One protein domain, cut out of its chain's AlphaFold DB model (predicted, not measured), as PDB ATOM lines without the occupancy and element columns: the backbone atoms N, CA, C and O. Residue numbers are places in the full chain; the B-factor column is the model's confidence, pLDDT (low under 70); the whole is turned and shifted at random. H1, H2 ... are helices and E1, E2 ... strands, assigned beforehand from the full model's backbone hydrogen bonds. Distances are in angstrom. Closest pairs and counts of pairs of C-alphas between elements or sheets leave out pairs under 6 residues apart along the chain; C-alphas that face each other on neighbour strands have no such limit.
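What this domain is: This is residues 19 to 193 of the 804 residues of the protein "DNA-directed DNA polymerase" of Sphingomonadaceae bacterium PASS1 (UniProt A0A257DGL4). A small, strongly twisted sheet of three strands, E1, E5 and E4, has the long helix H6 crossing one face at E1 and H1 on the opposite face, beside the strands. The first end of H6 runs out past the sheet to H5, which folds against it, and H4; H3 packs on residues 164 to 171 of H6, and the small hairpin E2 and E3 joins the sheet's side through E3, next to E5. The printed part has 175 residues with six named helices and five named strands, in the order H1 E1 H2 E2 E3 E4 E5 H3 H4 H5 H6, of mixed class. The sheet, order E1 E5 E4, is mixed. The whole is compact, with a radius of gyration of the C-alphas of 17.2 A and spans of 50 by 41 by 34 A.

How they stand to each other: H1, residues 24 to 37, is on the sheet of E1, residues 47 to 52, E5, residues 97 to 106, and E4, residues 86 to 91. Its height is 4.1 A, only just above the sheet's level, and it is over none of the strands, only just, with 2 C-alphas falling on E5. Its closest C-alphas to E4 are those of Thr 29 and Ile 90, 5.8 A. E1 and E5 are parallel, with N 50 and O 103 3.0 A apart. H2, residues 65 to 71, only grazes the sheet. E2, residues 73 to 75, and E3, residues 78 to 80, form an antiparallel hairpin, with N 73 and O 80 2.8 A apart. The closest C-alphas of E3 and E5 are those of Leu 80 and Leu 104, 4.8 A. E4 and E5 are an antiparallel hairpin, with N 88 and O 100 3.0 A apart. H3, residues 118 to 124, touches H6, residues 154 to 183, at Gly 122 and Ile 167, whose C-alphas are 5.4 A apart, the same way at a steep tilt of 56 degrees. H4, residues 136 to 144, is close to but not clearly touching H5, residues 146 to 152; their closest C-alphas, of Tyr 142 and Leu 149, are 5.8 A apart. H5 and H6 are a helical hairpin, touching at the C-alphas of Leu 150 and Phe 157, 5.5 A. H6 is over E1 at a height of 7.9 A and runs slantwise, at 56 degrees on the local plane. With H6 and H1 on opposite faces, the sheet makes three layers, helices on both faces. Every O i to N i+4 pair is within hydrogen-bond range in H1, H3, H4, H5 and H6; in H2 1 of 3 is, beside 2 of 4 O i to N i+3 pairs.

Where its parts are: H1 is 19.9 A long from C-alpha 24 at (40.421, 45.734, -19.746), E5 27.5 A and H6 42.9 A, ending at C-alpha 183 at (58.309, 27.499, -2.291).

The domain as a whole: The C-alphas of Asp 94 and Asp 135, the two farthest apart, are 51.4 A apart. The printed part has no cut. The links E1 to H2, E5 to H3 and H3 to H4 are long. The mean pLDDT of the printed part is 87.6; residues 83, 113 and 114 are under 70.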
ATOM      1  N   ASP A  19      34.140  48.268 -32.655       82.88
ATOM      2  CA  ASP A  19      34.231  49.585 -32.016       82.88
ATOM      3  C   ASP A  19      33.651  49.601 -30.592       82.88
ATOM      4  O   ASP A  19      34.060  50.419 -29.771       82.88
ATOM      5  N   ASN A  20      32.747  48.667 -30.275       87.19
ATOM      6  CA  ASN A  20      32.102  48.550 -28.965       87.19
ATOM      7  C   ASN A  20      32.740  47.484 -28.058       87.19
ATOM      8  O   ASN A  20      32.173  47.131 -27.021       87.19
ATOM      9  N   ARG A  21      33.922  46.963 -28.421       90.06
ATOM     10  CA  ARG A  21      34.690  46.050 -27.561       90.06
ATOM     11  C   ARG A  21      34.985  46.695 -26.209       90.06
ATOM     12  O   ARG A  21      35.423  47.841 -26.126       90.06
ATOM     13  N   LEU A  22      34.820  45.913 -25.147       92.81
ATOM     14  CA  LEU A  22      35.166  46.350 -23.800       92.81
ATOM     15  C   LEU A  22      36.689  46.404 -23.634       92.81
ATOM     16  O   LEU A  22      37.420  45.512 -24.073       92.81
ATOM     17  N   SER A  23      37.161  47.446 -22.969       92.94
ATOM     18  CA  SER A  23      38.541  47.570 -22.513       92.94
ATOM     19  C   SER A  23      38.787  46.703 -21.280       92.94
ATOM     20  O   SER A  23      37.862  46.331 -20.542       92.94
ATOM     21  N   LEU A  24      40.059  46.427 -20.982       92.25
ATOM     22  CA  LEU A  24      40.421  45.734 -19.746       92.25
ATOM     23  C   LEU A  24      39.924  46.485 -18.499       92.25
ATOM     24  O   LEU A  24      39.500  45.855 -17.527       92.25
ATOM     25  N   SER A  25      39.979  47.820 -18.523       91.44
ATOM     26  CA  SER A  25      39.533  48.650 -17.401       91.44
ATOM     27  C   SER A  25      38.040  48.483 -17.129       91.44
ATOM     28  O   SER A  25      37.652  48.278 -15.978       91.44
ATOM     29  N   GLU A  26      37.201  48.483 -18.166       92.69
ATOM     30  CA  GLU A  26      35.748  48.316 -18.025       92.69
ATOM     31  C   GLU A  26      35.384  46.946 -17.443       92.69
ATOM     32  O   GLU A  26      34.593  46.864 -16.499       92.69
ATOM     33  N   ILE A  27      36.021  45.876 -17.932       92.75
ATOM     34  CA  ILE A  27      35.784  44.509 -17.438       92.75
ATOM     35  C   ILE A  27      36.187  44.383 -15.964       92.75
ATOM     36  O   ILE A  27      35.434  43.840 -15.150       92.75
ATOM     37  N   LEU A  28      37.363  44.897 -15.590       92.81
ATOM     38  CA  LEU A  28      37.833  44.841 -14.203       92.81
ATOM     39  C   LEU A  28      37.002  45.728 -13.275       92.81
ATOM     40  O   LEU A  28      36.727  45.329 -12.144       92.81
ATOM     41  N   THR A  29      36.563  46.890 -13.757       92.25
ATOM     42  CA  THR A  29      35.657  47.794 -13.039       92.25
ATOM     43  C   THR A  29      34.346  47.084 -12.725       92.25
ATOM     44  O   THR A  29      33.943  47.030 -11.561       92.25
ATOM     45  N   PHE A  30      33.728  46.448 -13.725       93.00
ATOM     46  CA  PHE A  30      32.529  45.632 -13.534       93.00
ATOM     47  C   PHE A  30      32.751  44.526 -12.492       93.00
ATOM     48  O   PHE A  30      31.995  44.420 -11.521       93.00
ATOM     49  N   ALA A  31      33.811  43.729 -12.654       91.94
ATOM     50  CA  ALA A  31      34.085  42.600 -11.774       91.94
ATOM     51  C   ALA A  31      34.338  43.040 -10.321       91.94
ATOM     52  O   ALA A  31      33.779  42.451  -9.395       91.94
ATOM     53  N   ILE A  32      35.147  44.081 -10.100       91.25
ATOM     54  CA  ILE A  32      35.502  44.558  -8.755       91.25
ATOM     55  C   ILE A  32      34.295  45.191  -8.068       91.25
ATOM     56  O   ILE A  32      33.997  44.824  -6.932       91.25
ATOM     57  N   TRP A  33      33.564  46.088  -8.737       90.88
ATOM     58  CA  TRP A  33      32.405  46.741  -8.120       90.88
ATOM     59  C   TRP A  33      31.271  45.764  -7.823       90.88
ATOM     60  O   TRP A  33      30.621  45.906  -6.790       90.88
ATOM     61  N   LYS A  34      31.089  44.719  -8.642       90.94
ATOM     62  CA  LYS A  34      30.173  43.615  -8.317       90.94
ATOM     63  C   LYS A  34      30.618  42.848  -7.066       90.94
ATOM     64  O   LYS A  34      29.793  42.481  -6.232       90.94
ATOM     65  N   GLY A  35      31.921  42.633  -6.899       90.50
ATOM     66  CA  GLY A  35      32.480  42.029  -5.685       90.50
ATOM     67  C   GLY A  35      32.298  42.908  -4.446       90.50
ATOM     68  O   GLY A  35      32.002  42.401  -3.365       90.50
ATOM     69  N   VAL A  36      32.424  44.227  -4.594       88.31
ATOM     70  CA  VAL A  36      32.201  45.191  -3.507       88.31
ATOM     71  C   VAL A  36      30.719  45.274  -3.133       88.31
ATOM     72  O   VAL A  36      30.387  45.190  -1.954       88.31
ATOM     73  N   SER A  37      29.817  45.376  -4.114       87.81
ATOM     74  CA  SER A  37      28.372  45.505  -3.866       87.81
ATOM     75  C   SER A  37      27.756  44.257  -3.233       87.81
ATOM     76  O   SER A  37      26.850  44.363  -2.411       87.81
ATOM     77  N   THR A  38      28.284  43.074  -3.557       87.81
ATOM     78  CA  THR A  38      27.896  41.796  -2.932       87.81
ATOM     79  C   THR A  38      28.580  41.554  -1.582       87.81
ATOM     80  O   THR A  38      28.292  40.566  -0.906       87.81
ATOM     81  N   GLY A  39      29.504  42.429  -1.174       86.56
ATOM     82  CA  GLY A  39      30.308  42.263   0.035       86.56
ATOM     83  C   GLY A  39      31.336  41.129  -0.052       86.56
ATOM     84  O   GLY A  39      31.901  40.742   0.974       86.56
ATOM     85  N   ALA A  40      31.595  40.575  -1.240       86.31
ATOM     86  CA  ALA A  40      32.629  39.567  -1.452       86.31
ATOM     87  C   ALA A  40      34.040  40.138  -1.236       86.31
ATOM     88  O   ALA A  40      34.903  39.462  -0.674       86.31
ATOM     89  N   VAL A  41      34.248  41.412  -1.590       85.38
ATOM     90  CA  VAL A  41      35.497  42.150  -1.353       85.38
ATOM     91  C   VAL A  41      35.208  43.436  -0.584       85.38
ATOM     92  O   VAL A  41      34.259  44.150  -0.884       85.38
ATOM     93  N   LYS A  42      36.039  43.758   0.413       84.50
ATOM     94  CA  LYS A  42      35.841  44.946   1.264       84.50
ATOM     95  C   LYS A  42      36.232  46.268   0.590       84.50
ATOM     96  O   LYS A  42      35.723  47.308   0.983       84.50
ATOM     97  N   ALA A  43      37.171  46.236  -0.356       84.62
ATOM     98  CA  ALA A  43      37.710  47.403  -1.054       84.62
ATOM     99  C   ALA A  43      38.413  46.979  -2.355       84.62
ATOM    100  O   ALA A  43      38.748  45.804  -2.522       84.62
ATOM    101  N   VAL A  44      38.688  47.933  -3.248       85.31
ATOM    102  CA  VAL A  44      39.477  47.694  -4.468       85.31
ATOM    103  C   VAL A  44      40.881  47.182  -4.084       85.31
ATOM    104  O   VAL A  44      41.564  47.823  -3.280       85.31
ATOM    105  N   PRO A  45      41.334  46.025  -4.604       87.19
ATOM    106  CA  PRO A  45      42.651  45.487  -4.278       87.19
ATOM    107  C   PRO A  45      43.775  46.326  -4.904       87.19
ATOM    108  O   PRO A  45      43.587  46.973  -5.921       87.19
ATOM    109  N   GLN A  46      44.987  46.268  -4.344       87.88
ATOM    110  CA  GLN A  46      46.162  46.928  -4.946       87.88
ATOM    111  C   GLN A  46      46.765  46.128  -6.113       87.88
ATOM    112  O   GLN A  46      47.483  46.671  -6.955       87.88
ATOM    113  N   ALA A  47      46.529  44.814  -6.137       90.62
ATOM    114  CA  ALA A  47      47.010  43.916  -7.172       90.62
ATOM    115  C   ALA A  47      46.052  42.736  -7.364       90.62
ATOM    116  O   ALA A  47      45.476  42.251  -6.389       90.62
ATOM    117  N   LEU A  48      45.937  42.242  -8.597       91.69
ATOM    118  CA  LEU A  48      45.144  41.060  -8.932       91.69
ATOM    119  C   LEU A  48      45.855  40.162  -9.945       91.69
ATOM    120  O   LEU A  48      46.647  40.629 -10.768       91.69
ATOM    121  N   TYR A  49      45.543  38.868  -9.896       93.56
ATOM    122  CA  TYR A  49      45.861  37.942 -10.978       93.56
ATOM    123  C   TYR A  49      44.676  37.868 -11.930       93.56
ATOM    124  O   TYR A  49      43.578  37.503 -11.517       93.56
ATOM    125  N   LEU A  50      44.916  38.195 -13.197       94.69
ATOM    126  CA  LEU A  50      43.973  37.931 -14.273       94.69
ATOM    127  C   LEU A  50      44.397  36.617 -14.915       94.69
ATOM    128  O   LEU A  50      45.529  36.496 -15.390       94.69
ATOM    129  N   VAL A  51      43.520  35.623 -14.878       94.69
ATOM    130  CA  VAL A  51      43.818  34.278 -15.367       94.69
ATOM    131  C   VAL A  51      42.860  33.892 -16.478       94.69
ATOM    132  O   VAL A  51      41.653  34.051 -16.341       94.69
ATOM    133  N   GLY A  52      43.410  33.369 -17.567       93.50
ATOM    134  CA  GLY A  52      42.655  32.768 -18.664       93.50
ATOM    135  C   GLY A  52      43.314  31.468 -19.103       93.50
ATOM    136  O   GLY A  52      44.461  31.190 -18.735       93.50
ATOM    137  N   HIS A  53      42.605  30.662 -19.882       91.56
ATOM    138  CA  HIS A  53      43.157  29.458 -20.489       91.56
ATOM    139  C   HIS A  53      43.320  29.691 -21.981       91.56
ATOM    140  O   HIS A  53      42.331  29.878 -22.676       91.56
ATOM    141  N   PHE A  54      44.563  29.674 -22.472       90.38
ATOM    142  CA  PHE A  54      44.863  30.047 -23.852       90.38
ATOM    143  C   PHE A  54      44.451  31.494 -24.171       90.38
ATOM    144  O   PHE A  54      43.770  31.781 -25.150       90.38
ATOM    145  N   THR A  55      44.984  32.422 -23.377       91.94
ATOM    146  CA  THR A  55      44.789  33.890 -23.418       91.94
ATOM    147  C   THR A  55      44.932  34.539 -24.796       91.94
ATOM    148  O   THR A  55      44.507  35.673 -24.989       91.94
ATOM    149  N   ARG A  56      45.528  33.847 -25.775       90.44
ATOM    150  CA  ARG A  56      45.532  34.281 -27.175       90.44
ATOM    151  C   ARG A  56      44.119  34.380 -27.764       90.44
ATOM    152  O   ARG A  56      43.953  35.113 -28.729       90.44
ATOM    153  N   ALA A  57      43.155  33.628 -27.243       86.25
ATOM    154  CA  ALA A  57      41.762  33.704 -27.665       86.25
ATOM    155  C   ALA A  57      41.073  34.970 -27.160       86.25
ATOM    156  O   ALA A  57      40.465  35.671 -27.958       86.25
ATOM    157  N   ASP A  58      41.239  35.292 -25.878       87.94
ATOM    158  CA  ASP A  58      40.392  36.300 -25.231       87.94
ATOM    159  C   ASP A  58      41.033  37.692 -25.204       87.94
ATOM    160  O   ASP A  58      40.382  38.696 -25.465       87.94
ATOM    161  N   VAL A  59      42.332  37.774 -24.905       90.00
ATOM    162  CA  VAL A  59      43.019  39.058 -24.666       90.00
ATOM    163  C   VAL A  59      43.030  39.976 -25.901       90.00
ATOM    164  O   VAL A  59      42.891  41.184 -25.715       90.00
ATOM    165  N   PRO A  60      43.158  39.472 -27.146       90.25
ATOM    166  CA  PRO A  60      43.037  40.315 -28.340       90.25
ATOM    167  C   PRO A  60      41.648  40.916 -28.577       90.25
ATOM    168  O   PRO A  60      41.538  41.859 -29.350       90.25
ATOM    169  N   ALA A  61      40.595  40.395 -27.935       89.12
ATOM    170  CA  ALA A  61      39.237  40.917 -28.090       89.12
ATOM    171  C   ALA A  61      38.986  42.208 -27.283       89.12
ATOM    172  O   ALA A  61      37.906  42.784 -27.376       89.12
ATOM    173  N   LEU A  62      39.963  42.667 -26.493       91.12
ATOM    174  CA  LEU A  62      39.885  43.915 -25.733       91.12
ATOM    175  C   LEU A  62      40.129  45.124 -26.644       91.12
ATOM    176  O   LEU A  62      41.087  45.120 -27.418       91.12
ATOM    177  N   SER A  63      39.336  46.189 -26.505       92.06
ATOM    178  CA  SER A  63      39.506  47.411 -27.317       92.06
ATOM    179  C   SER A  63      40.848  48.116 -27.094       92.06
ATOM    180  O   SER A  63      41.365  48.782 -27.989       92.06
ATOM    181  N   ASP A  64      41.462  47.944 -25.922       90.94
ATOM    182  CA  ASP A  64      42.756  48.521 -25.562       90.94
ATOM    183  C   ASP A  64      43.945  47.561 -25.768       90.94
ATOM    184  O   ASP A  64      45.079  47.909 -25.419       90.94
ATOM    185  N   PHE A  65      43.735  46.387 -26.382       89.62
ATOM    186  CA  PHE A  65      44.751  45.337 -26.554       89.62
ATOM    187  C   PHE A  65      46.096  45.858 -27.080       89.62
ATOM    188  O   PHE A  65      47.148  45.541 -26.513       89.62
ATOM    189  N   GLN A  66      46.078  46.690 -28.128       87.56
ATOM    190  CA  GLN A  66      47.294  47.237 -28.740       87.56
ATOM    191  C   GLN A  66      48.165  47.997 -27.732       87.56
ATOM    192  O   GLN A  66      49.391  47.831 -27.735       87.56
ATOM    193  N   ASN A  67      47.546  48.748 -26.818       86.25
ATOM    194  CA  ASN A  67      48.244  49.470 -25.753       86.25
ATOM    195  C   ASN A  67      48.800  48.501 -24.698       86.25
ATOM    196  O   ASN A  67      49.923  48.671 -24.210       86.25
ATOM    197  N   LEU A  68      48.058  47.432 -24.396       85.81
ATOM    198  CA  LEU A  68      48.457  46.415 -23.420       85.81
ATOM    199  C   LEU A  68      49.685  45.606 -23.864       85.81
ATOM    200  O   LEU A  68      50.440  45.129 -23.013       85.81
ATOM    201  N   THR A  69      49.926  45.456 -25.176       82.75
ATOM    202  CA  THR A  69      51.040  44.636 -25.706       82.75
ATOM    203  C   THR A  69      52.412  45.023 -25.142       82.75
ATOM    204  O   THR A  69      53.245  44.142 -24.910       82.75
ATOM    205  N   GLN A  70      52.633  46.304 -24.824       80.50
ATOM    206  CA  GLN A  70      53.886  46.798 -24.236       80.50
ATOM    207  C   GLN A  70      54.130  46.274 -22.807       80.50
ATOM    208  O   GLN A  70      55.273  46.112 -22.363       80.50
ATOM    209  N   MET A  71      53.055  45.965 -22.083       82.75
ATOM    210  CA  MET A  71      53.077  45.479 -20.699       82.75
ATOM    211  C   MET A  71      52.991  43.947 -20.602       82.75
ATOM    212  O   MET A  71      53.135  43.379 -19.514       82.75
ATOM    213  N   MET A  72      52.816  43.265 -21.737       86.62
ATOM    214  CA  MET A  72      52.712  41.810 -21.837       86.62
ATOM    215  C   MET A  72      53.965  41.180 -22.458       86.62
ATOM    216  O   MET A  72      54.905  41.834 -22.910       86.62
ATOM    217  N   SER A  73      54.009  39.856 -22.446       84.75
ATOM    218  CA  SER A  73      55.024  39.031 -23.095       84.75
ATOM    219  C   SER A  73      54.349  37.856 -23.791       84.75
ATOM    220  O   SER A  73      53.287  37.406 -23.357       84.75
ATOM    221  N   SER A  74      54.968  37.345 -24.859       84.25
ATOM    222  CA  SER A  74      54.498  36.133 -25.526       84.25
ATOM    223  C   SER A  74      55.341  34.926 -25.135       84.25
ATOM    224  O   SER A  74      56.554  34.908 -25.350       84.25
ATOM    225  N   VAL A  75      54.706  33.891 -24.583       79.56
ATOM    226  CA  VAL A  75      55.363  32.608 -24.282       79.56
ATOM    227  C   VAL A  75      54.532  31.485 -24.868       79.56
ATOM    228  O   VAL A  75      53.340  31.394 -24.618       79.56
ATOM    229  N   ARG A  76      55.166  30.612 -25.664       75.56
ATOM    230  CA  ARG A  76      54.509  29.463 -26.324       75.56
ATOM    231  C   ARG A  76      53.193  29.840 -27.037       75.56
ATOM    232  O   ARG A  76      52.245  29.066 -27.021       75.56
ATOM    233  N   ASN A  77      53.187  30.989 -27.716       79.88
ATOM    234  CA  ASN A  77      52.045  31.548 -28.450       79.88
ATOM    235  C   ASN A  77      50.842  31.972 -27.588       79.88
ATOM    236  O   ASN A  77      49.730  31.996 -28.104       79.88
ATOM    237  N   THR A  78      51.040  32.332 -26.321       87.25
ATOM    238  CA  THR A  78      50.002  32.960 -25.484       87.25
ATOM    239  C   THR A  78      50.494  34.268 -24.857       87.25
ATOM    240  O   THR A  78      51.675  34.599 -25.016       87.25
ATOM    241  N   PHE A  79      49.607  35.026 -24.201       89.62
ATOM    242  CA  PHE A  79      49.888  36.340 -23.610       89.62
ATOM    243  C   PHE A  79      49.921  36.273 -22.077       89.62
ATOM    244  O   PHE A  79      49.046  35.700 -21.437       89.62
ATOM    245  N   LEU A  80      50.950  36.857 -21.460       91.12
ATOM    246  CA  LEU A  80      51.092  36.904 -20.002       91.12
ATOM    247  C   LEU A  80      52.047  38.012 -19.554       91.12
ATOM    248  O   LEU A  80      52.852  38.506 -20.339       91.12
ATOM    249  N   SER A  81      52.029  38.349 -18.266       89.00
ATOM    250  CA  SER A  81      52.992  39.281 -17.660       89.00
ATOM    251  C   SER A  81      54.198  38.526 -17.073       89.00
ATOM    252  O   SER A  81      54.013  37.660 -16.220       89.00
ATOM    253  N   ILE A  82      55.438  38.849 -17.467       80.00
ATOM    254  CA  ILE A  82      56.660  38.241 -16.885       80.00
ATOM    255  C   ILE A  82      57.368  39.230 -15.951       80.00
ATOM    256  O   ILE A  82      57.337  39.053 -14.736       80.00
ATOM    257  N   ASP A  83      57.954  40.289 -16.518       68.56
ATOM    258  CA  ASP A  83      58.832  41.235 -15.808       68.56
ATOM    259  C   ASP A  83      58.116  42.532 -15.383       68.56
ATOM    260  O   ASP A  83      58.738  43.579 -15.215       68.56
ATOM    261  N   GLY A  84      56.788  42.493 -15.240       81.12
ATOM    262  CA  GLY A  84      55.974  43.673 -14.954       81.12
ATOM    263  C   GLY A  84      54.521  43.345 -14.631       81.12
ATOM    264  O   GLY A  84      54.172  42.194 -14.370       81.12
ATOM    265  N   HIS A  85      53.689  44.379 -14.644       87.56
ATOM    266  CA  HIS A  85      52.239  44.311 -14.481       87.56
ATOM    267  C   HIS A  85      51.589  45.259 -15.487       87.56
ATOM    268  O   HIS A  85      52.235  46.193 -15.964       87.56
ATOM    269  N   ILE A  86      50.321  45.012 -15.785       89.62
ATOM    270  CA  ILE A  86      49.470  45.959 -16.492       89.62
ATOM    271  C   ILE A  86      48.929  46.928 -15.436       89.62
ATOM    272  O   ILE A  86      48.372  46.486 -14.428       89.62
ATOM    273  N   ALA A  87      49.165  48.225 -15.616       89.38
ATOM    274  CA  ALA A  87      48.596  49.255 -14.753       89.38
ATOM    275  C   ALA A  87      47.205  49.627 -15.279       89.38
ATOM    276  O   ALA A  87      47.064  49.940 -16.459       89.38
ATOM    277  N   VAL A  88      46.200  49.555 -14.412       90.31
ATOM    278  CA  VAL A  88      44.809  49.903 -14.721       90.31
ATOM    279  C   VAL A  88      44.315  50.855 -13.643       90.31
ATOM    280  O   VAL A  88      44.574  50.618 -12.468       90.31
ATOM    281  N   ASP A  89      43.603  51.908 -14.021       90.31
ATOM    282  CA  ASP A  89      42.980  52.829 -13.072       90.31
ATOM    283  C   ASP A  89      41.488  52.509 -12.961       90.31
ATOM    284  O   ASP A  89      40.759  52.584 -13.950       90.31
ATOM    285  N   ILE A  90      41.036  52.129 -11.762       91.31
ATOM    286  CA  ILE A  90      39.632  51.795 -11.500       91.31
ATOM    287  C   ILE A  90      38.875  53.064 -11.093       91.31
ATOM    288  O   ILE A  90      39.219  53.655 -10.064       91.31
ATOM    289  N   PRO A  91      37.849  53.492 -11.848       89.81
ATOM    290  CA  PRO A  91      37.065  54.676 -11.526       89.81
ATOM    291  C   PRO A  91      36.174  54.446 -10.299       89.81
ATOM    292  O   PRO A  91      35.579  53.377 -10.130       89.81
ATOM    293  N   CYS A  92      36.068  55.476  -9.461       84.94
ATOM    294  CA  CYS A  92      35.189  55.553  -8.297       84.94
ATOM    295  C   CYS A  92      34.013  56.507  -8.547       84.94
ATOM    296  O   CYS A  92      34.065  57.379  -9.414       84.94
ATOM    297  N   ALA A  93      32.943  56.357  -7.762       81.25
ATOM    298  CA  ALA A  93      31.723  57.160  -7.904       81.25
ATOM    299  C   ALA A  93      31.934  58.666  -7.641       81.25
ATOM    300  O   ALA A  93      31.158  59.484  -8.123       81.25
ATOM    301  N   ASP A  94      32.976  59.033  -6.893       84.31
ATOM    302  CA  ASP A  94      33.364  60.420  -6.605       84.31
ATOM    303  C   ASP A  94      34.244  61.052  -7.702       84.31
ATOM    304  O   ASP A  94      34.706  62.182  -7.552       84.31
ATOM    305  N   GLY A  95      34.486  60.333  -8.804       83.00
ATOM    306  CA  GLY A  95      35.335  60.770  -9.913       83.00
ATOM    307  C   GLY A  95      36.834  60.549  -9.693       83.00
ATOM    308  O   GLY A  95      37.620  60.839 -10.594       83.00
ATOM    309  N   SER A  96      37.248  60.023  -8.535       88.75
ATOM    310  CA  SER A  96      38.634  59.604  -8.304       88.75
ATOM    311  C   SER A  96      38.936  58.253  -8.966       88.75
ATOM    312  O   SER A  96      38.032  57.516  -9.367       88.75
ATOM    313  N   THR A  97      40.219  57.911  -9.087       89.62
ATOM    314  CA  THR A  97      40.658  56.602  -9.581       89.62
ATOM    315  C   THR A  97      41.561  55.897  -8.577       89.62
ATOM    316  O   THR A  97      42.333  56.523  -7.848       89.62
ATOM    317  N   VAL A  98      41.471  54.566  -8.545       89.56
ATOM    318  CA  VAL A  98      42.336  53.711  -7.728       89.56
ATOM    319  C   VAL A  98      43.287  52.938  -8.643       89.56
ATOM    320  O   VAL A  98      42.814  52.153  -9.469       89.56
ATOM    321  N   PRO A  99      44.616  53.101  -8.492       90.88
ATOM    322  CA  PRO A  99      45.580  52.392  -9.321       90.88
ATOM    323  C   PRO A  99      45.646  50.910  -8.943       90.88
ATOM    324  O   PRO A  99      45.823  50.541  -7.777       90.88
ATOM    325  N   LEU A 100      45.576  50.055  -9.956       92.31
ATOM    326  CA  LEU A 100      45.495  48.606  -9.844       92.31
ATOM    327  C   LEU A 100      46.600  47.929 -10.650       92.31
ATOM    328  O   LEU A 100      46.818  48.213 -11.829       92.31
ATOM    329  N   LYS A 101      47.288  46.974 -10.019       93.69
ATOM    330  CA  LYS A 101      48.326  46.168 -10.673       93.69
ATOM    331  C   LYS A 101      47.772  44.824 -11.125       93.69
ATOM    332  O   LYS A 101      47.511  43.951 -10.299       93.69
ATOM    333  N   VAL A 102      47.664  44.619 -12.430       93.19
ATOM    334  CA  VAL A 102      47.128  43.387 -13.016       93.19
ATOM    335  C   VAL A 102      48.266  42.493 -13.507       93.19
ATOM    336  O   VAL A 102      49.112  42.899 -14.306       93.19
ATOM    337  N   LEU A 103      48.297  41.254 -13.021       93.50
ATOM    338  CA  LEU A 103      49.240  40.222 -13.446       93.50
ATOM    339  C   LEU A 103      48.506  39.193 -14.305       93.50
ATOM    340  O   LEU A 103      47.810  38.329 -13.773       93.50
ATOM    341  N   LEU A 104      48.700  39.257 -15.622       94.06
ATOM    342  CA  LEU A 104      48.104  38.300 -16.553       94.06
ATOM    343  C   LEU A 104      48.851  36.960 -16.497       94.06
ATOM    344  O   LEU A 104      50.091  36.918 -16.558       94.06
ATOM    345  N   ARG A 105      48.112  35.856 -16.388       93.50
ATOM    346  CA  ARG A 105      48.632  34.484 -16.417       93.50
ATOM    347  C   ARG A 105      47.775  33.609 -17.313       93.50
ATOM    348  O   ARG A 105      46.558  33.734 -17.348       93.50
ATOM    349  N   ASP A 106      48.441  32.674 -17.976       92.62
ATOM    350  CA  ASP A 106      47.787  31.676 -18.804       92.62
ATOM    351  C   ASP A 106      47.872  30.307 -18.131       92.62
ATOM    352  O   ASP A 106      48.971  29.768 -17.943       92.62
ATOM    353  N   THR A 107      46.724  29.740 -17.762       91.44
ATOM    354  CA  THR A 107      46.661  28.441 -17.084       91.44
ATOM    355  C   THR A 107      47.187  27.316 -17.969       91.44
ATOM    356  O   THR A 107      47.812  26.401 -17.442       91.44
ATOM    357  N   MET A 108      47.109  27.423 -19.302       89.25
ATOM    358  CA  MET A 108      47.676  26.440 -20.237       89.25
ATOM    359  C   MET A 108      49.205  26.302 -20.091       89.25
ATOM    360  O   MET A 108      49.771  25.242 -20.369       89.25
ATOM    361  N   LEU A 109      49.903  27.354 -19.639       87.00
ATOM    362  CA  LEU A 109      51.349  27.319 -19.346       87.00
ATOM    363  C   LEU A 109      51.677  26.767 -17.949       87.00
ATOM    364  O   LEU A 109      52.847  26.510 -17.635       87.00
ATOM    365  N   LEU A 110      50.652  26.618 -17.118       86.00
ATOM    366  CA  LEU A 110      50.698  26.086 -15.761       86.00
ATOM    367  C   LEU A 110      50.173  24.649 -15.692       86.00
ATOM    368  O   LEU A 110      50.312  24.003 -14.656       86.00
ATOM    369  N   THR A 111      49.600  24.140 -16.781       82.56
ATOM    370  CA  THR A 111      49.099  22.772 -16.881       82.56
ATOM    371  C   THR A 111      50.158  21.798 -17.396       82.56
ATOM    372  O   THR A 111      50.907  22.126 -18.327       82.56
ATOM    373  N   PRO A 112      50.209  20.574 -16.841       73.56
ATOM    374  CA  PRO A 112      50.957  19.472 -17.423       73.56
ATOM    375  C   PRO A 112      50.631  19.207 -18.894       73.56
ATOM    376  O   PRO A 112      49.501  19.393 -19.345       73.56
ATOM    377  N   ALA A 113      51.613  18.730 -19.664       69.44
ATOM    378  CA  ALA A 113      51.457  18.585 -21.108       69.44
ATOM    379  C   ALA A 113      50.388  17.552 -21.500       69.44
ATOM    380  O   ALA A 113      49.781  17.698 -22.559       69.44
ATOM    381  N   ALA A 114      50.156  16.555 -20.643       62.44
ATOM    382  CA  ALA A 114      49.156  15.507 -20.836       62.44
ATOM    383  C   ALA A 114      47.701  15.985 -20.663       62.44
ATOM    384  O   ALA A 114      46.797  15.316 -21.144       62.44
ATOM    385  N   SER A 115      47.470  17.133 -20.018       70.94
ATOM    386  CA  SER A 115      46.124  17.593 -19.632       70.94
ATOM    387  C   SER A 115      45.832  19.009 -20.116       70.94
ATOM    388  O   SER A 115      45.087  19.733 -19.478       70.94
ATOM    389  N   LYS A 116      46.434  19.441 -21.229       75.38
ATOM    390  CA  LYS A 116      46.395  20.846 -21.666       75.38
ATOM    391  C   LYS A 116      45.011  21.417 -21.962       75.38
ATOM    392  O   LYS A 116      44.925  22.631 -22.040       75.38
ATOM    393  N   GLY A 117      43.995  20.595 -22.210       83.50
ATOM    394  CA  GLY A 117      42.657  21.075 -22.553       83.50
ATOM    395  C   GLY A 117      41.855  21.484 -21.321       83.50
ATOM    396  O   GLY A 117      41.918  20.818 -20.291       83.50
ATOM    397  N   LEU A 118      41.039  22.533 -21.449       86.00
ATOM    398  CA  LEU A 118      40.230  23.055 -20.344       86.00
ATOM    399  C   LEU A 118      39.268  22.017 -19.737       86.00
ATOM    400  O   LEU A 118      39.078  22.020 -18.527       86.00
ATOM    401  N   LYS A 119      38.728  21.085 -20.542       86.81
ATOM    402  CA  LYS A 119      37.904  19.959 -20.051       86.81
ATOM    403  C   LYS A 119      38.657  19.126 -19.006       86.81
ATOM    404  O   LYS A 119      38.146  18.911 -17.912       86.81
ATOM    405  N   ALA A 120      39.908  18.768 -19.301       83.88
ATOM    406  CA  ALA A 120      40.763  18.027 -18.380       83.88
ATOM    407  C   ALA A 120      41.108  18.851 -17.127       83.88
ATOM    408  O   ALA A 120      41.142  18.300 -16.033       83.88
ATOM    409  N   LEU A 121      41.328  20.170 -17.245       86.00
ATOM    410  CA  LEU A 121      41.488  21.031 -16.060       86.00
ATOM    411  C   LEU A 121      40.231  21.018 -15.189       86.00
ATOM    412  O   LEU A 121      40.357  20.943 -13.971       86.00
ATOM    413  N   GLY A 122      39.049  21.089 -15.805       87.75
ATOM    414  CA  GLY A 122      37.765  21.063 -15.113       87.75
ATOM    415  C   GLY A 122      37.589  19.804 -14.271       87.75
ATOM    416  O   GLY A 122      37.313  19.889 -13.076       87.75
ATOM    417  N   GLU A 123      37.859  18.638 -14.857       87.25
ATOM    418  CA  GLU A 123      37.877  17.356 -14.140       87.25
ATOM    419  C   GLU A 123      38.885  17.364 -12.976       87.25
ATOM    420  O   GLU A 123      38.558  16.939 -11.868       87.25
ATOM    421  N   LEU A 124      40.089  17.913 -13.192       81.38
ATOM    422  CA  LEU A 124      41.147  17.976 -12.174       81.38
ATOM    423  C   LEU A 124      40.797  18.865 -10.974       81.38
ATOM    424  O   LEU A 124      41.290  18.608  -9.876       81.38
ATOM    425  N   VAL A 125      39.979  19.905 -11.164       86.19
ATOM    426  CA  VAL A 125      39.556  20.822 -10.088       86.19
ATOM    427  C   VAL A 125      38.139  20.548  -9.580       86.19
ATOM    428  O   VAL A 125      37.621  21.317  -8.771       86.19
ATOM    429  N   GLY A 126      37.505  19.465 -10.043       86.94
ATOM    430  CA  GLY A 126      36.138  19.105  -9.661       86.94
ATOM    431  C   GLY A 126      35.064  20.064 -10.189       86.94
ATOM    432  O   GLY A 126      33.987  20.141  -9.606       86.94
ATOM    433  N   GLN A 127      35.348  20.791 -11.274       89.94
ATOM    434  CA  GLN A 127      34.416  21.675 -11.973       89.94
ATOM    435  C   GLN A 127      34.300  21.218 -13.438       89.94
ATOM    436  O   GLN A 127      35.015  21.738 -14.296       89.94
ATOM    437  N   PRO A 128      33.457  20.218 -13.748       90.00
ATOM    438  CA  PRO A 128      33.337  19.692 -15.103       90.00
ATOM    439  C   PRO A 128      32.997  20.787 -16.114       90.00
ATOM    440  O   PRO A 128      32.243  21.723 -15.823       90.00
ATOM    441  N   LYS A 129      33.550  20.666 -17.321       90.75
ATOM    442  CA  LYS A 129      33.163  21.543 -18.423       90.75
ATOM    443  C   LYS A 129      31.725  21.227 -18.847       90.75
ATOM    444  O   LYS A 129      31.344  20.063 -18.889       90.75
ATOM    445  N   ILE A 130      30.945  22.263 -19.145       91.00
ATOM    446  CA  ILE A 130      29.556  22.121 -19.593       91.00
ATOM    447  C   ILE A 130      29.547  21.669 -21.057       91.00
ATOM    448  O   ILE A 130      30.245  22.251 -21.889       91.00
ATOM    449  N   GLU A 131      28.771  20.628 -21.351       88.19
ATOM    450  CA  GLU A 131      28.430  20.204 -22.713       88.19
ATOM    451  C   GLU A 131      27.214  21.013 -23.181       88.19
ATOM    452  O   GLU A 131      26.272  21.215 -22.407       88.19
ATOM    453  N   LEU A 132      27.275  21.549 -24.402       89.25
ATOM    454  CA  LEU A 132      26.259  22.464 -24.932       89.25
ATOM    455  C   LEU A 132      25.073  21.705 -25.527       89.25
ATOM    456  O   LEU A 132      23.945  22.181 -25.455       89.25
ATOM    457  N   ASP A 133      25.332  20.521 -26.081       90.31
ATOM    458  CA  ASP A 133      24.316  19.621 -26.620       90.31
ATOM    459  C   ASP A 133      24.756  18.156 -26.397       90.31
ATOM    460  O   ASP A 133      25.954  17.866 -26.435       90.31
ATOM    461  N   PRO A 134      23.833  17.214 -26.135       85.69
ATOM    462  CA  PRO A 134      24.160  15.787 -26.085       85.69
ATOM    463  C   PRO A 134      24.593  15.195 -27.440       85.69
ATOM    464  O   PRO A 134      25.252  14.155 -27.453       85.69
ATOM    465  N   ASP A 135      24.213  15.803 -28.570       85.69
ATOM    466  CA  ASP A 135      24.690  15.429 -29.905       85.69
ATOM    467  C   ASP A 135      26.062  16.079 -30.177       85.69
ATOM    468  O   ASP A 135      26.141  17.306 -30.299       85.69
ATOM    469  N   PRO A 136      27.146  15.293 -30.350       78.81
ATOM    470  CA  PRO A 136      28.489  15.826 -30.577       78.81
ATOM    471  C   PRO A 136      28.601  16.767 -31.783       78.81
ATOM    472  O   PRO A 136      29.402  17.702 -31.763       78.81
ATOM    473  N   ALA A 137      27.811  16.546 -32.841       80.56
ATOM    474  CA  ALA A 137      27.854  17.398 -34.027       80.56
ATOM    475  C   ALA A 137      27.249  18.782 -33.749       80.56
ATOM    476  O   ALA A 137      27.776  19.796 -34.212       80.56
ATOM    477  N   LYS A 138      26.169  18.829 -32.965       84.12
ATOM    478  CA  LYS A 138      25.525  20.083 -32.551       84.12
ATOM    479  C   LYS A 138      26.316  20.805 -31.474       84.12
ATOM    480  O   LYS A 138      26.468  22.019 -31.545       84.12
ATOM    481  N   ASP A 139      26.871  20.065 -30.522       83.12
ATOM    482  CA  ASP A 139      27.765  20.611 -29.505       83.12
ATOM    483  C   ASP A 139      28.981  21.287 -30.159       83.12
ATOM    484  O   ASP A 139      29.311  22.428 -29.827       83.12
ATOM    485  N   GLN A 140      29.584  20.647 -31.167       81.12
ATOM    486  CA  GLN A 140      30.644  21.263 -31.968       81.12
ATOM    487  C   GLN A 140      30.145  22.479 -32.761       81.12
ATOM    488  O   GLN A 140      30.830  23.500 -32.792       81.12
ATOM    489  N   PHE A 141      28.959  22.406 -33.372       86.12
ATOM    490  CA  PHE A 141      28.368  23.544 -34.081       86.12
ATOM    491  C   PHE A 141      28.212  24.767 -33.165       86.12
ATOM    492  O   PHE A 141      28.671  25.847 -33.529       86.12
ATOM    493  N   TYR A 142      27.659  24.607 -31.959       88.69
ATOM    494  CA  TYR A 142      27.540  25.707 -30.996       88.69
ATOM    495  C   TYR A 142      28.905  26.213 -30.508       88.69
ATOM    496  O   TYR A 142      29.088  27.418 -30.345       88.69
ATOM    497  N   LYS A 143      29.898  25.329 -30.331       84.50
ATOM    498  CA  LYS A 143      31.285  25.725 -30.007       84.50
ATOM    499  C   LYS A 143      31.934  26.575 -31.095       84.50
ATOM    500  O   LYS A 143      32.720  27.464 -30.769       84.50
ATOM    501  N   GLU A 144      31.627  26.299 -32.359       83.12
ATOM    502  CA  GLU A 144      32.114  27.071 -33.506       83.12
ATOM    503  C   GLU A 144      31.295  28.356 -33.750       83.12
ATOM    504  O   GLU A 144      31.819  29.279 -34.370       83.12
ATOM    505  N   ASN A 145      30.062  28.445 -33.229       87.25
ATOM    506  CA  ASN A 145      29.103  29.536 -33.465       87.25
ATOM    507  C   ASN A 145      28.472  30.023 -32.143       87.25
ATOM    508  O   ASN A 145      27.286  29.840 -31.866       87.25
ATOM    509  N   MET A 146      29.298  30.623 -31.284       89.12
ATOM    510  CA  MET A 146      28.893  31.099 -29.952       89.12
ATOM    511  C   MET A 146      27.885  32.256 -29.985       89.12
ATOM    512  O   MET A 146      27.114  32.431 -29.043       89.12
ATOM    513  N   ASP A 147      27.869  33.028 -31.068       88.88
ATOM    514  CA  ASP A 147      26.862  34.047 -31.363       88.88
ATOM    515  C   ASP A 147      25.467  33.431 -31.546       88.88
ATOM    516  O   ASP A 147      24.487  33.951 -31.010       88.88
ATOM    517  N   VAL A 148      25.390  32.280 -32.223       93.19
ATOM    518  CA  VAL A 148      24.144  31.519 -32.385       93.19
ATOM    519  C   VAL A 148      23.673  30.975 -31.040       93.19
ATOM    520  O   VAL A 148      22.502  31.133 -30.702       93.19
ATOM    521  N   LEU A 149      24.575  30.409 -30.226       93.06
ATOM    522  CA  LEU A 149      24.216  29.943 -28.881       93.06
ATOM    523  C   LEU A 149      23.671  31.084 -28.010       93.06
ATOM    524  O   LEU A 149      22.673  30.895 -27.322       93.06
ATOM    525  N   LEU A 150      24.300  32.263 -28.040       92.19
ATOM    526  CA  LEU A 150      23.836  33.429 -27.287       92.19
ATOM    527  C   LEU A 150      22.439  33.885 -27.739       92.19
ATOM    528  O   LEU A 150      21.616  34.246 -26.899       92.19
ATOM    529  N   ALA A 151      22.165  33.861 -29.046       92.69
ATOM    530  CA  ALA A 151      20.867  34.242 -29.593       92.69
ATOM    531  C   ALA A 151      19.761  33.218 -29.279       92.69
ATOM    532  O   ALA A 151      18.637  33.606 -28.963       92.69
ATOM    533  N   GLU A 152      20.067  31.921 -29.369       95.00
ATOM    534  CA  GLU A 152      19.093  30.841 -29.177       95.00
ATOM    535  C   GLU A 152      18.875  30.480 -27.700       95.00
ATOM    536  O   GLU A 152      17.749  30.193 -27.291       95.00
ATOM    537  N   ASN A 153      19.941  30.474 -26.893       94.56
ATOM    538  CA  ASN A 153      19.917  30.064 -25.490       94.56
ATOM    539  C   ASN A 153      20.916  30.877 -24.634       94.56
ATOM    540  O   ASN A 153      21.975  30.369 -24.236       94.56
ATOM    541  N   PRO A 154      20.580  32.139 -24.305       92.62
ATOM    542  CA  PRO A 154      21.473  33.034 -23.569       92.62
ATOM    543  C   PRO A 154      21.823  32.516 -22.167       92.62
ATOM    544  O   PRO A 154      22.957  32.670 -21.723       92.62
ATOM    545  N   GLU A 155      20.898  31.842 -21.475       94.12
ATOM    546  CA  GLU A 155      21.163  31.282 -20.141       94.12
ATOM    547  C   GLU A 155      22.250  30.196 -20.178       94.12
ATOM    548  O   GLU A 155      23.140  30.159 -19.320       94.12
ATOM    549  N   LEU A 156      22.205  29.315 -21.185       94.00
ATOM    550  CA  LEU A 156      23.223  28.283 -21.373       94.00
ATOM    551  C   LEU A 156      24.570  28.896 -21.760       94.00
ATOM    552  O   LEU A 156      25.595  28.475 -21.219       94.00
ATOM    553  N   PHE A 157      24.565  29.906 -22.636       93.75
ATOM    554  CA  PHE A 157      25.764  30.663 -22.991       93.75
ATOM    555  C   PHE A 157      26.438  31.263 -21.749       93.75
ATOM    556  O   PHE A 157      27.625  31.023 -21.515       93.75
ATOM    557  N   GLU A 158      25.682  31.982 -20.911       93.25
ATOM    558  CA  GLU A 158      26.208  32.597 -19.686       93.25
ATOM    559  C   GLU A 158      26.793  31.556 -18.738       93.25
ATOM    560  O   GLU A 158      27.910  31.713 -18.232       93.25
ATOM    561  N   LYS A 159      26.062  30.459 -18.520       92.75
ATOM    562  CA  LYS A 159      26.507  29.373 -17.646       92.75
ATOM    563  C   LYS A 159      27.795  28.734 -18.165       92.75
ATOM    564  O   LYS A 159      28.703  28.483 -17.374       92.75
ATOM    565  N   TYR A 160      27.887  28.493 -19.473       92.12
ATOM    566  CA  TYR A 160      29.072  27.939 -20.127       92.12
ATOM    567  C   TYR A 160      30.282  28.877 -20.003       92.12
ATOM    568  O   TYR A 160      31.335  28.453 -19.517       92.12
ATOM    569  N   ALA A 161      30.120  30.155 -20.356       91.12
ATOM    570  CA  ALA A 161      31.188  31.154 -20.309       91.12
ATOM    571  C   ALA A 161      31.722  31.367 -18.880       91.12
ATOM    572  O   ALA A 161      32.935  31.377 -18.652       91.12
ATOM    573  N   LEU A 162      30.822  31.471 -17.895       92.56
ATOM    574  CA  LEU A 162      31.201  31.601 -16.486       92.56
ATOM    575  C   LEU A 162      31.914  30.349 -15.969       92.56
ATOM    576  O   LEU A 162      32.904  30.465 -15.248       92.56
ATOM    577  N   ASN A 163      31.446  29.154 -16.340       93.38
ATOM    578  CA  ASN A 163      32.054  27.901 -15.900       93.38
ATOM    579  C   ASN A 163      33.508  27.767 -16.376       93.38
ATOM    580  O   ASN A 163      34.378  27.416 -15.579       93.38
ATOM    581  N   ASP A 164      33.792  28.109 -17.636       92.19
ATOM    582  CA  ASP A 164      35.155  28.083 -18.186       92.19
ATOM    583  C   ASP A 164      36.096  29.047 -17.425       92.19
ATOM    584  O   ASP A 164      37.234  28.684 -17.097       92.19
ATOM    585  N   ALA A 165      35.610  30.235 -17.041       92.44
ATOM    586  CA  ALA A 165      36.359  31.174 -16.199       92.44
ATOM    587  C   ALA A 165      36.589  30.636 -14.771       92.44
ATOM    588  O   ALA A 165      37.701  30.733 -14.238       92.44
ATOM    589  N   VAL A 166      35.575  30.014 -14.160       93.31
ATOM    590  CA  VAL A 166      35.676  29.406 -12.819       93.31
ATOM    591  C   VAL A 166      36.709  28.279 -12.800       93.31
ATOM    592  O   VAL A 166      37.525  28.226 -11.876       93.31
ATOM    593  N   ILE A 167      36.743  27.421 -13.828       93.19
ATOM    594  CA  ILE A 167      37.766  26.370 -13.964       93.19
ATOM    595  C   ILE A 167      39.171  26.987 -13.930       93.19
ATOM    596  O   ILE A 167      40.044  26.506 -13.202       93.19
ATOM    597  N   CYS A 168      39.392  28.079 -14.672       93.50
ATOM    598  CA  CYS A 168      40.685  28.766 -14.713       93.50
ATOM    599  C   CYS A 168      41.108  29.298 -13.339       93.50
ATOM    600  O   CYS A 168      42.258  29.102 -12.936       93.50
ATOM    601  N   VAL A 169      40.190  29.951 -12.621       92.56
ATOM    602  CA  VAL A 169      40.452  30.520 -11.289       92.56
ATOM    603  C   VAL A 169      40.732  29.421 -10.268       92.56
ATOM    604  O   VAL A 169      41.741  29.496  -9.569       92.56
ATOM    605  N   ARG A 170      39.909  28.366 -10.225       91.56
ATOM    606  CA  ARG A 170      40.101  27.229  -9.305       91.56
ATOM    607  C   ARG A 170      41.424  26.514  -9.556       91.56
ATOM    608  O   ARG A 170      42.144  26.184  -8.615       91.56
ATOM    609  N   TYR A 171      41.790  26.334 -10.824       90.62
ATOM    610  CA  TYR A 171      43.084  25.757 -11.178       90.62
ATOM    611  C   TYR A 171      44.251  26.654 -10.748       90.62
ATOM    612  O   TYR A 171      45.224  26.177 -10.161       90.62
ATOM    613  N   ALA A 172      44.156  27.959 -11.007       91.62
ATOM    614  CA  ALA A 172      45.169  28.922 -10.590       91.62
ATOM    615  C   ALA A 172      45.344  28.948  -9.063       91.62
ATOM    616  O   ALA A 172      46.481  28.945  -8.588       91.62
ATOM    617  N   ASP A 173      44.247  28.911  -8.302       89.56
ATOM    618  CA  ASP A 173      44.280  28.848  -6.840       89.56
ATOM    619  C   ASP A 173      44.987  27.577  -6.354       89.56
ATOM    620  O   ASP A 173      45.923  27.650  -5.555       89.56
ATOM    621  N   ARG A 174      44.683  26.421  -6.957       87.56
ATOM    622  CA  ARG A 174      45.374  25.163  -6.642       87.56
ATOM    623  C   ARG A 174      46.884  25.233  -6.892       87.56
ATOM    624  O   ARG A 174      47.678  24.731  -6.091       87.56
ATOM    625  N   VAL A 175      47.312  25.895  -7.969       86.56
ATOM    626  CA  VAL A 175      48.741  26.129  -8.251       86.56
ATOM    627  C   VAL A 175      49.365  27.105  -7.242       86.56
ATOM    628  O   VAL A 175      50.538  26.942  -6.882       86.56
ATOM    629  N   ILE A 176      48.618  28.101  -6.750       88.75
ATOM    630  CA  ILE A 176      49.066  29.002  -5.671       88.75
ATOM    631  C   ILE A 176      49.242  28.225  -4.366       88.75
ATOM    632  O   ILE A 176      50.269  28.399  -3.707       88.75
ATOM    633  N   GLU A 177      48.299  27.353  -4.003       86.94
ATOM    634  CA  GLU A 177      48.411  26.487  -2.822       86.94
ATOM    635  C   GLU A 177      49.666  25.613  -2.895       86.94
ATOM    636  O   GLU A 177      50.460  25.577  -1.950       86.94
ATOM    637  N   GLN A 178      49.904  24.979  -4.046       81.62
ATOM    638  CA  GLN A 178      51.113  24.185  -4.276       81.62
ATOM    639  C   GLN A 178      52.382  25.044  -4.214       81.62
ATOM    640  O   GLN A 178      53.358  24.672  -3.564       81.62
ATOM    641  N   SER A 179      52.379  26.230  -4.827       81.75
ATOM    642  CA  SER A 179      53.517  27.162  -4.770       81.75
ATOM    643  C   SER A 179      53.799  27.625  -3.337       81.75
ATOM    644  O   SER A 179      54.963  27.736  -2.939       81.75
ATOM    645  N   ARG A 180      52.755  27.831  -2.529       85.62
ATOM    646  CA  ARG A 180      52.870  28.181  -1.111       85.62
ATOM    647  C   ARG A 180      53.481  27.029  -0.326       85.62
ATOM    648  O   ARG A 180      54.442  27.258   0.402       85.62
ATOM    649  N   ALA A 181      52.980  25.811  -0.525       83.81
ATOM    650  CA  ALA A 181      53.472  24.617   0.152       83.81
ATOM    651  C   ALA A 181      54.940  24.298  -0.191       83.81
ATOM    652  O   ALA A 181      55.706  23.914   0.688       83.81
ATOM    653  N   LEU A 182      55.347  24.474  -1.453       78.31
ATOM    654  CA  LEU A 182      56.671  24.054  -1.934       78.31
ATOM    655  C   LEU A 182      57.736  25.147  -1.857       78.31
ATOM    656  O   LEU A 182      58.897  24.882  -1.549       78.31
ATOM    657  N   LEU A 183      57.368  26.385  -2.181       77.56
ATOM    658  CA  LEU A 183      58.309  27.499  -2.291       77.56
ATOM    659  C   LEU A 183      58.137  28.542  -1.184       77.56
ATOM    660  O   LEU A 183      58.953  29.467  -1.132       77.56
ATOM    661  N   GLY A 184      57.116  28.420  -0.331       80.12
ATOM    662  CA  GLY A 184      56.773  29.443   0.659       80.12
ATOM    663  C   GLY A 184      56.279  30.740   0.016       80.12
ATOM    664  O   GLY A 184      56.367  31.802   0.624       80.12
ATOM    665  N   THR A 185      55.816  30.691  -1.240       79.69
ATOM    666  CA  THR A 185      55.375  31.878  -1.979       79.69
ATOM    667  C   THR A 185      53.925  31.755  -2.408       79.69
ATOM    668  O   THR A 185      53.496  30.724  -2.905       79.69
ATOM    669  N   VAL A 186      53.177  32.845  -2.263       81.69
ATOM    670  CA  VAL A 186      51.800  32.956  -2.765       81.69
ATOM    671  C   VAL A 186      51.745  33.456  -4.211       81.69
ATOM    672  O   VAL A 186      50.677  33.761  -4.728       81.69
ATOM    673  N   LYS A 187      52.907  33.608  -4.861       84.94
ATOM    674  CA  LYS A 187      52.987  34.112  -6.229       84.94
ATOM    675  C   LYS A 187      52.657  33.014  -7.228       84.94
ATOM    676  O   LYS A 187      53.311  31.975  -7.228       84.94
ATOM    677  N   LEU A 188      51.724  33.302  -8.132       86.38
ATOM    678  CA  LEU A 188      51.424  32.438  -9.265       86.38
ATOM    679  C   LEU A 188      52.557  32.566 -10.308       86.38
ATOM    680  O   LEU A 188      52.786  33.663 -10.848       86.38
ATOM    681  N   PRO A 189      53.313  31.488 -10.586       85.56
ATOM    682  CA  PRO A 189      54.408  31.529 -11.548       85.56
ATOM    683  C   PRO A 189      53.895  31.792 -12.965       85.56
ATOM    684  O   PRO A 189      52.727  31.593 -13.266       85.56
ATOM    685  N   ALA A 190      54.782  32.236 -13.857       86.06
ATOM    686  CA  ALA A 190      54.454  32.436 -15.271       86.06
ATOM    687  C   ALA A 190      54.350  31.111 -16.050       86.06
ATOM    688  O   ALA A 190      53.617  31.011 -17.026       86.06
ATOM    689  N   THR A 191      55.118  30.096 -15.638       84.44
ATOM    690  CA  THR A 191      55.121  28.759 -16.249       84.44
ATOM    691  C   THR A 191      55.368  27.699 -15.186       84.44
ATOM    692  O   THR A 191      56.130  27.947 -14.244       84.44
ATOM    693  N   LEU A 192      54.822  26.499 -15.380       81.62
ATOM    694  CA  LEU A 192      55.030  25.371 -14.469       81.62
ATOM    695  C   LEU A 192      56.522  25.055 -14.274       81.62
ATOM    696  O   LEU A 192      57.013  24.915 -13.158       81.62
ATOM    697  N   THR A 193      57.283  25.065 -15.370       78.88
ATOM    698  CA  THR A 193      58.723  24.775 -15.363       78.88
ATOM    699  C   THR A 193      59.539  25.734 -14.491       78.88
ATOM    700  O   THR A 193      60.600  25.363 -13.994       78.88
TER     701      THR A 193